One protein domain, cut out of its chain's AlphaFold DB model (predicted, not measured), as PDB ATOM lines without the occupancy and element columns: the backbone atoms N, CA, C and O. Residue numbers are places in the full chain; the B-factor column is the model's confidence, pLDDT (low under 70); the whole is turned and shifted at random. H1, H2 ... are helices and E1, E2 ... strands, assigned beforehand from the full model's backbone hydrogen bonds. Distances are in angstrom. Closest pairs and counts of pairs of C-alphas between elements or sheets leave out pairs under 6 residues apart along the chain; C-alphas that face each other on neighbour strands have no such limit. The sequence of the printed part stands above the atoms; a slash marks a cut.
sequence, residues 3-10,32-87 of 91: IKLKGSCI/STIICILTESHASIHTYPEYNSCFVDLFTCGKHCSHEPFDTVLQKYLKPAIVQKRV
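AT A GLANCE: This is residues 3 to 10 and 32 to 87 of the 91 residues of an uncharacterized protein of Candidatus Dependentiae bacterium (UniProt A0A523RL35). What is the shape? One antiparallel sheet, ordered E2, E3, E4, E1, E5, has H1 over one face towards the E5 edge; its other face is bare. What builds it? The 64 printed residues hold E1, E2, E3, E4, H1, E5, a mixed class. The whole is compact, radius of gyration of the C-alphas 12.1 A, spanning 36 by 20 by 18 A.

HOW THE PARTS SIT: How do strands pair? E2, residues 33 to 38, E3, 41 to 48, and E4, 53 to 58, form a meander, two successive antiparallel hairpins; N 34 and O 45, like N 44 and O 57, are 2.8 A apart. E1, residues 3 to 6, neighbours E4, N 3 to O 56 2.8 A, and E5, residues 82 to 86, N 4 to O 84 2.9 A. Where is the helix? H1, residues 68 to 78, is on the sheet, height 9.7 A, over E1, with 2 C-alphas on E5, only just not over it. Every O i to N i+4 pair in H1 is within hydrogen-bond range. E4, H1, E5 form a split strand-helix-strand unit, E1 between its strands, crossover right-handed.

IN THESE COORDINATES: Where does E1 begin? C-alpha 3 is at (45.247, -8.544, -40.494). Where does E5 end? C-alpha 86 is at (38.391, -8.906, -40.158). Which strand is longest? E3, 23.7 A.

THE WHOLE: Where is the cut? Residues 11 to 31 are not printed; C-alphas 10 and 32 are 12.0 A apart. Where is confidence low? Residues 3 to 10 have pLDDT under 70.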
ATOM      1  N   ILE A   3      44.588  -8.757 -41.781       44.78
ATOM      2  CA  ILE A   3      45.247  -8.544 -40.494       44.78
ATOM      3  C   ILE A   3      46.135  -7.315 -40.596       44.78
ATOM      4  O   ILE A   3      47.097  -7.325 -41.358       44.78
ATOM      5  N   LYS A   4      45.867  -6.292 -39.783       42.31
ATOM      6  CA  LYS A   4      46.824  -5.211 -39.537       42.31
ATOM      7  C   LYS A   4      47.595  -5.517 -38.260       42.31
ATOM      8  O   LYS A   4      46.999  -5.594 -37.183       42.31
ATOM      9  N   LEU A   5      48.904  -5.675 -38.394       51.47
ATOM     10  CA  LEU A   5      49.826  -5.889 -37.283       51.47
ATOM     11  C   LEU A   5      50.623  -4.614 -37.031       51.47
ATOM     12  O   LEU A   5      51.117  -4.023 -37.982       51.47
ATOM     13  N   LYS A   6      50.744  -4.178 -35.774       35.84
ATOM     14  CA  LYS A   6      51.571  -3.023 -35.373       35.84
ATOM     15  C   LYS A   6      52.476  -3.457 -34.213       35.84
ATOM     16  O   LYS A   6      51.950  -3.917 -33.199       35.84
ATOM     17  N   GLY A   7      53.804  -3.365 -34.351       44.41
ATOM     18  CA  GLY A   7      54.773  -3.756 -33.310       44.41
ATOM     19  C   GLY A   7      56.141  -4.241 -33.825       44.41
ATOM     20  O   GLY A   7      56.267  -4.649 -34.973       44.41
ATOM     21  N   SER A   8      57.156  -4.177 -32.947       43.25
ATOM     22  CA  SER A   8      58.614  -4.364 -33.162       43.25
ATOM     23  C   SER A   8      59.049  -5.779 -33.501       43.25
ATOM     24  O   SER A   8      59.616  -6.465 -32.653       43.25
ATOM     25  N   CYS A   9      58.781  -6.243 -34.721       39.06
ATOM     26  CA  CYS A   9      58.800  -7.686 -34.936       39.06
ATOM     27  C   CYS A   9      59.246  -8.139 -36.330       39.06
ATOM     28  O   CYS A   9      58.489  -8.734 -37.091       39.06
ATOM     29  N   ILE A  10      60.524  -7.944 -36.646       39.97
ATOM     30  CA  ILE A  10      61.210  -8.793 -37.631       39.97
ATOM     31  C   ILE A  10      62.423  -9.409 -36.927       39.97
ATOM     32  O   ILE A  10      63.576  -9.005 -37.136       39.97
ATOM     33  N   SER A  32      58.482  -5.030 -48.127       85.38
ATOM     34  CA  SER A  32      58.382  -6.194 -49.009       85.38
ATOM     35  C   SER A  32      56.926  -6.613 -49.172       85.38
ATOM     36  O   SER A  32      56.173  -6.625 -48.195       85.38
ATOM     37  N   THR A  33      56.557  -6.991 -50.397       87.06
ATOM     38  CA  THR A  33      55.274  -7.627 -50.715       87.06
ATOM     39  C   THR A  33      55.517  -9.075 -51.120       87.06
ATOM     40  O   THR A  33      56.353  -9.344 -51.980       87.06
ATOM     41  N   ILE A  34      54.787 -10.001 -50.508       87.25
ATOM     42  CA  ILE A  34      54.817 -11.433 -50.817       87.25
ATOM     43  C   ILE A  34      53.413 -11.849 -51.214       87.25
ATOM     44  O   ILE A  34      52.454 -11.478 -50.542       87.25
ATOM     45  N   ILE A  35      53.297 -12.622 -52.290       88.81
ATOM     46  CA  ILE A  35      52.030 -13.175 -52.763       88.81
ATOM     47  C   ILE A  35      52.214 -14.680 -52.945       88.81
ATOM     48  O   ILE A  35      53.116 -15.127 -53.652       88.81
ATOM     49  N   CYS A  36      51.349 -15.456 -52.306       83.44
ATOM     50  CA  CYS A  36      51.222 -16.892 -52.477       83.44
ATOM     51  C   CYS A  36      49.923 -17.160 -53.233       83.44
ATOM     52  O   CYS A  36      48.837 -16.907 -52.713       83.44
ATOM     53  N   ILE A  37      50.035 -17.663 -54.458       84.19
ATOM     54  CA  ILE A  37      48.881 -18.050 -55.268       84.19
ATOM     55  C   ILE A  37      48.536 -19.509 -54.966       84.19
ATOM     56  O   ILE A  37      49.414 -20.371 -54.957       84.19
ATOM     57  N   LEU A  38      47.259 -19.772 -54.706       79.75
ATOM     58  CA  LEU A  38      46.679 -21.103 -54.545       79.75
ATOM     59  C   LEU A  38      45.752 -21.378 -55.736       79.75
ATOM     60  O   LEU A  38      45.375 -20.454 -56.451       79.75
ATOM     61  N   THR A  39      45.341 -22.631 -55.929       77.50
ATOM     62  CA  THR A  39      44.538 -23.048 -57.093       77.50
ATOM     63  C   THR A  39      43.285 -22.194 -57.316       77.50
ATOM     64  O   THR A  39      42.957 -21.871 -58.451       77.50
ATOM     65  N   GLU A  40      42.609 -21.792 -56.238       82.25
ATOM     66  CA  GLU A  40      41.352 -21.026 -56.300       82.25
ATOM     67  C   GLU A  40      41.379 -19.758 -55.436       82.25
ATOM     68  O   GLU A  40      40.347 -19.147 -55.173       82.25
ATOM     69  N   SER A  41      42.544 -19.379 -54.906       85.19
ATOM     70  CA  SER A  41      42.645 -18.296 -53.924       85.19
ATOM     71  C   SER A  41      44.071 -17.750 -53.810       85.19
ATOM     72  O   SER A  41      44.929 -18.048 -54.638       85.19
ATOM     73  N   HIS A  42      44.333 -16.904 -52.815       87.06
ATOM     74  CA  HIS A  42      45.656 -16.335 -52.590       87.06
ATOM     75  C   HIS A  42      45.846 -15.907 -51.136       87.06
ATOM     76  O   HIS A  42      44.889 -15.632 -50.411       87.06
ATOM     77  N   ALA A  43      47.107 -15.782 -50.742       87.31
ATOM     78  CA  ALA A  43      47.512 -15.034 -49.568       87.31
ATOM     79  C   ALA A  43      48.513 -13.950 -49.975       87.31
ATOM     80  O   ALA A  43      49.385 -14.204 -50.804       87.31
ATOM     81  N   SER A  44      48.424 -12.757 -49.396       88.94
ATOM     82  CA  SER A  44      49.419 -11.703 -49.577       88.94
ATOM     83  C   SER A  44      49.859 -11.113 -48.246       88.94
ATOM     84  O   SER A  44      49.103 -11.061 -47.278       88.94
ATOM     85  N   ILE A  45      51.117 -10.687 -48.184       89.38
ATOM     86  CA  ILE A  45      51.714 -10.006 -47.037       89.38
ATOM     87  C   ILE A  45      52.411  -8.758 -47.560       89.38
ATOM     88  O   ILE A  45      53.314  -8.857 -48.386       89.38
ATOM     89  N   HIS A  46      52.035  -7.599 -47.035       88.25
ATOM     90  CA  HIS A  46      52.657  -6.310 -47.314       88.25
ATOM     91  C   HIS A  46      53.292  -5.792 -46.029       88.25
ATOM     92  O   HIS A  46      52.604  -5.562 -45.034       88.25
ATOM     93  N   THR A  47      54.609  -5.627 -46.019       88.00
ATOM     94  CA  THR A  47      55.353  -5.134 -44.853       88.00
ATOM     95  C   THR A  47      55.721  -3.670 -45.036       88.00
ATOM     96  O   THR A  47      56.127  -3.265 -46.119       88.00
ATOM     97  N   TYR A  48      55.609  -2.900 -43.956       86.50
ATOM     98  CA  TYR A  48      55.978  -1.489 -43.886       86.50
ATOM     99  C   TYR A  48      56.897  -1.281 -42.672       86.50
ATOM    100  O   TYR A  48      56.409  -0.989 -41.568       86.50
ATOM    101  N   PRO A  49      58.215  -1.514 -42.827       83.94
ATOM    102  CA  PRO A  49      59.193  -1.387 -41.750       83.94
ATOM    103  C   PRO A  49      59.183  -0.012 -41.072       83.94
ATOM    104  O   PRO A  49      59.344   0.065 -39.858       83.94
ATOM    105  N   GLU A  50      58.925   1.057 -41.827       83.69
ATOM    106  CA  GLU A  50      58.845   2.441 -41.353       83.69
ATOM    107  C   GLU A  50      57.716   2.670 -40.336       83.69
ATOM    108  O   GLU A  50      57.828   3.521 -39.455       83.69
ATOM    109  N   TYR A  51      56.655   1.863 -40.406       84.19
ATOM    110  CA  TYR A  51      55.546   1.874 -39.449       84.19
ATOM    111  C   TYR A  51      55.573   0.677 -38.509       84.19
ATOM    112  O   TYR A  51      54.671   0.534 -37.677       84.19
ATOM    113  N   ASN A  52      56.583  -0.190 -38.652       85.00
ATOM    114  CA  ASN A  52      56.725  -1.415 -37.885       85.00
ATOM    115  C   ASN A  52      55.422  -2.232 -37.925       85.00
ATOM    116  O   ASN A  52      54.839  -2.601 -36.902       85.00
ATOM    117  N   SER A  53      54.890  -2.365 -39.140       87.06
ATOM    118  CA  SER A  53      53.561  -2.908 -39.377       87.06
ATOM    119  C   SER A  53      53.526  -3.776 -40.620       87.06
ATOM    120  O   SER A  53      54.368  -3.654 -41.512       87.06
ATOM    121  N   CYS A  54      52.536  -4.654 -40.690       89.31
ATOM    122  CA  CYS A  54      52.226  -5.358 -41.920       89.31
ATOM    123  C   CYS A  54      50.723  -5.547 -42.082       89.31
ATOM    124  O   CYS A  54      49.957  -5.517 -41.113       89.31
ATOM    125  N   PHE A  55      50.335  -5.722 -43.336       92.19
ATOM    126  CA  PHE A  55      48.998  -6.092 -43.747       92.19
ATOM    127  C   PHE A  55      49.056  -7.477 -44.359       92.19
ATOM    128  O   PHE A  55      49.918  -7.746 -45.195       92.19
ATOM    129  N   VAL A  56      48.163  -8.353 -43.919       90.50
ATOM    130  CA  VAL A  56      48.082  -9.719 -44.425       90.50
ATOM    131  C   VAL A  56      46.676  -9.999 -44.895       90.50
ATOM    132  O   VAL A  56      45.748  -9.866 -44.101       90.50
ATOM    133  N   ASP A  57      46.546 -10.419 -46.149       91.12
ATOM    134  CA  ASP A  57      45.304 -10.911 -46.716       91.12
ATOM    135  C   ASP A  57      45.380 -12.419 -46.917       91.12
ATOM    136  O   ASP A  57      46.268 -12.921 -47.594       91.12
ATOM    137  N   LEU A  58      44.437 -13.152 -46.326       89.50
ATOM    138  CA  LEU A  58      44.243 -14.579 -46.582       89.50
ATOM    139  C   LEU A  58      42.871 -14.805 -47.213       89.50
ATOM    140  O   LEU A  58      41.840 -14.481 -46.608       89.50
ATOM    141  N   PHE A  59      42.872 -15.358 -48.419       88.75
ATOM    142  CA  PHE A  59      41.699 -15.852 -49.117       88.75
ATOM    143  C   PHE A  59      41.817 -17.370 -49.213       88.75
ATOM    144  O   PHE A  59      42.851 -17.889 -49.622       88.75
ATOM    145  N   THR A  60      40.763 -18.082 -48.841       85.50
ATOM    146  CA  THR A  60      40.696 -19.543 -48.928       85.50
ATOM    147  C   THR A  60      39.341 -19.946 -49.484       85.50
ATOM    148  O   THR A  60      38.335 -19.324 -49.148       85.50
ATOM    149  N   CYS A  61      39.314 -21.004 -50.289       81.19
ATOM    150  CA  CYS A  61      38.095 -21.610 -50.825       81.19
ATOM    151  C   CYS A  61      37.906 -23.009 -50.223       81.19
ATOM    152  O   CYS A  61      38.881 -23.661 -49.851       81.19
ATOM    153  N   GLY A  62      36.658 -23.472 -50.126       76.31
ATOM    154  CA  GLY A  62      36.317 -24.819 -49.654       76.31
ATOM    155  C   GLY A  62      35.763 -24.881 -48.226       76.31
ATOM    156  O   GLY A  62      36.151 -24.122 -47.342       76.31
ATOM    157  N   LYS A  63      34.845 -25.830 -47.993       73.12
ATOM    158  CA  LYS A  63      34.083 -25.980 -46.734       73.12
ATOM    159  C   LYS A  63      34.921 -26.420 -45.527       73.12
ATOM    160  O   LYS A  63      34.471 -26.279 -44.398       73.12
ATOM    161  N   HIS A  64      36.114 -26.963 -45.769       75.31
ATOM    162  CA  HIS A  64      37.009 -27.490 -44.733       75.31
ATOM    163  C   HIS A  64      38.245 -26.611 -44.488       75.31
ATOM    164  O   HIS A  64      39.115 -26.980 -43.702       75.31
ATOM    165  N   CYS A  65      38.343 -25.454 -45.145       74.69
ATOM    166  CA  CYS A  65      39.464 -24.539 -44.966       74.69
ATOM    167  C   CYS A  65      39.185 -23.580 -43.798       74.69
ATOM    168  O   CYS A  65      38.255 -22.781 -43.862       74.69
ATOM    169  N   SER A  66      40.012 -23.636 -42.748       82.12
ATOM    170  CA  SER A  66      40.014 -22.651 -41.652       82.12
ATOM    171  C   SER A  66      41.212 -21.707 -41.780       82.12
ATOM    172  O   SER A  66      42.330 -22.140 -42.063       82.12
ATOM    173  N   HIS A  67      40.990 -20.414 -41.534       85.06
ATOM    174  CA  HIS A  67      42.054 -19.404 -41.467       85.06
ATOM    175  C   HIS A  67      42.815 -19.432 -40.126       85.06
ATOM    176  O   HIS A  67      43.910 -18.887 -40.018       85.06
ATOM    177  N   GLU A  68      42.263 -20.062 -39.086       88.69
ATOM    178  CA  GLU A  68      42.782 -19.983 -37.713       88.69
ATOM    179  C   GLU A  68      44.207 -20.534 -37.541       88.69
ATOM    180  O   GLU A  68      44.995 -19.909 -36.816       88.69
ATOM    181  N   PRO A  69      44.606 -21.645 -38.200       86.56
ATOM    182  CA  PRO A  69      45.980 -22.125 -38.113       86.56
ATOM    183  C   PRO A  69      46.976 -21.108 -38.673       86.56
ATOM    184  O   PRO A  69      48.016 -20.861 -38.063       86.56
ATOM    185  N   PHE A  70      46.639 -20.468 -39.796       86.00
ATOM    186  CA  PHE A  70      47.478 -19.438 -40.404       86.00
ATOM    187  C   PHE A  70      47.653 -18.243 -39.459       86.00
ATOM    188  O   PHE A  70      48.780 -17.818 -39.197       86.00
ATOM    189  N   ASP A  71      46.555 -17.771 -38.867       84.75
ATOM    190  CA  ASP A  71      46.560 -16.658 -37.912       84.75
ATOM    191  C   ASP A  71      47.446 -16.941 -36.701       84.75
ATOM    192  O   ASP A  71      48.191 -16.068 -36.248       84.75
ATOM    193  N   THR A  72      47.353 -18.163 -36.176       87.69
ATOM    194  CA  THR A  72      48.083 -18.600 -34.984       87.69
ATOM    195  C   THR A  72      49.583 -18.625 -35.246       87.69
ATOM    196  O   THR A  72      50.364 -18.073 -34.469       87.69
ATOM    197  N   VAL A  73      50.004 -19.235 -36.359       86.50
ATOM    198  CA  VAL A  73      51.424 -19.316 -36.723       86.50
ATOM    199  C   VAL A  73      51.973 -17.918 -36.999       86.50
ATOM    200  O   VAL A  73      53.053 -17.577 -36.511       86.50
ATOM    201  N   LEU A  74      51.220 -17.079 -37.712       85.69
ATOM    202  CA  LEU A  74      51.645 -15.727 -38.055       85.69
ATOM    203  C   LEU A  74      51.812 -14.841 -36.816       85.69
ATOM    204  O   LEU A  74      52.833 -14.171 -36.685       85.69
ATOM    205  N   GLN A  75      50.865 -14.867 -35.876       86.50
ATOM    206  CA  GLN A  75      50.974 -14.100 -34.631       86.50
ATOM    207  C   GLN A  75      52.100 -14.615 -33.731       86.50
ATOM    208  O   GLN A  75      52.810 -13.817 -33.127       86.50
ATOM    209  N   LYS A  76      52.321 -15.933 -33.664       87.62
ATOM    210  CA  LYS A  76      53.443 -16.503 -32.902       87.62
ATOM    211  C   LYS A  76      54.797 -16.091 -33.481       87.62
ATOM    212  O   LYS A  76      55.736 -15.839 -32.727       87.62
ATOM    213  N   TYR A  77      54.886 -16.030 -34.807       84.56
ATOM    214  CA  TYR A  77      56.096 -15.661 -35.528       84.56
ATOM    215  C   TYR A  77      56.376 -14.154 -35.449       84.56
ATOM    216  O   TYR A  77      57.456 -13.736 -35.033       84.56
ATOM    217  N   LEU A  78      55.378 -13.338 -35.798       85.75
ATOM    218  CA  LEU A  78      55.482 -11.882 -35.832       85.75
ATOM    219  C   LEU A  78      55.256 -11.225 -34.474       85.75
ATOM    220  O   LEU A  78      55.387 -10.020 -34.403       85.75
ATOM    221  N   LYS A  79      54.860 -11.939 -33.417       87.25
ATOM    222  CA  LYS A  79      54.649 -11.412 -32.048       87.25
ATOM    223  C   LYS A  79      54.090  -9.973 -31.992       87.25
ATOM    224  O   LYS A  79      54.682  -9.116 -31.336       87.25
ATOM    225  N   PRO A  80      53.021  -9.652 -32.737       87.25
ATOM    226  CA  PRO A  80      52.577  -8.275 -32.893       87.25
ATOM    227  C   PRO A  80      52.009  -7.739 -31.578       87.25
ATOM    228  O   PRO A  80      51.360  -8.473 -30.837       87.25
ATOM    229  N   ALA A  81      52.201  -6.448 -31.303       86.00
ATOM    230  CA  ALA A  81      51.607  -5.829 -30.116       86.00
ATOM    231  C   ALA A  81      50.092  -5.631 -30.283       86.00
ATOM    232  O   ALA A  81      49.338  -5.713 -29.318       86.00
ATOM    233  N   ILE A  82      49.647  -5.357 -31.514       89.12
ATOM    234  CA  ILE A  82      48.240  -5.129 -31.850       89.12
ATOM    235  C   ILE A  82      47.885  -5.948 -33.086       89.12
ATOM    236  O   ILE A  82      48.618  -5.923 -34.077       89.12
ATOM    237  N   VAL A  83      46.730  -6.611 -33.029       88.88
ATOM    238  CA  VAL A  83      46.146  -7.379 -34.129       88.88
ATOM    239  C   VAL A  83      44.747  -6.842 -34.402       88.88
ATOM    240  O   VAL A  83      43.861  -6.954 -33.559       88.88
ATOM    241  N   GLN A  84      44.528  -6.266 -35.584       91.50
ATOM    242  CA  GLN A  84      43.180  -5.973 -36.075       91.50
ATOM    243  C   GLN A  84      42.838  -6.971 -37.170       91.50
ATOM    244  O   GLN A  84      43.491  -6.981 -38.208       91.50
ATOM    245  N   LYS A  85      41.826  -7.804 -36.927       89.12
ATOM    246  CA  LYS A  85      41.410  -8.892 -37.812       89.12
ATOM    247  C   LYS A  85      39.979  -8.672 -38.278       89.12
ATOM    248  O   LYS A  85      39.092  -8.436 -37.461       89.12
ATOM    249  N   ARG A  86      39.742  -8.833 -39.582       90.94
ATOM    250  CA  ARG A  86      38.391  -8.906 -40.158       90.94
ATOM    251  C   ARG A  86      38.236 -10.162 -41.006       90.94
ATOM    252  O   ARG A  86      38.972 -10.354 -41.976       90.94
ATOM    253  N   VAL A  87      37.259 -10.992 -40.650       89.75
ATOM    254  CA  VAL A  87      36.860 -12.175 -41.423       89.75
ATOM    255  C   VAL A  87      35.665 -11.797 -42.290       89.75
ATOM    256  O   VAL A  87      34.722 -11.168 -41.814       89.75
TER     257      VAL A  87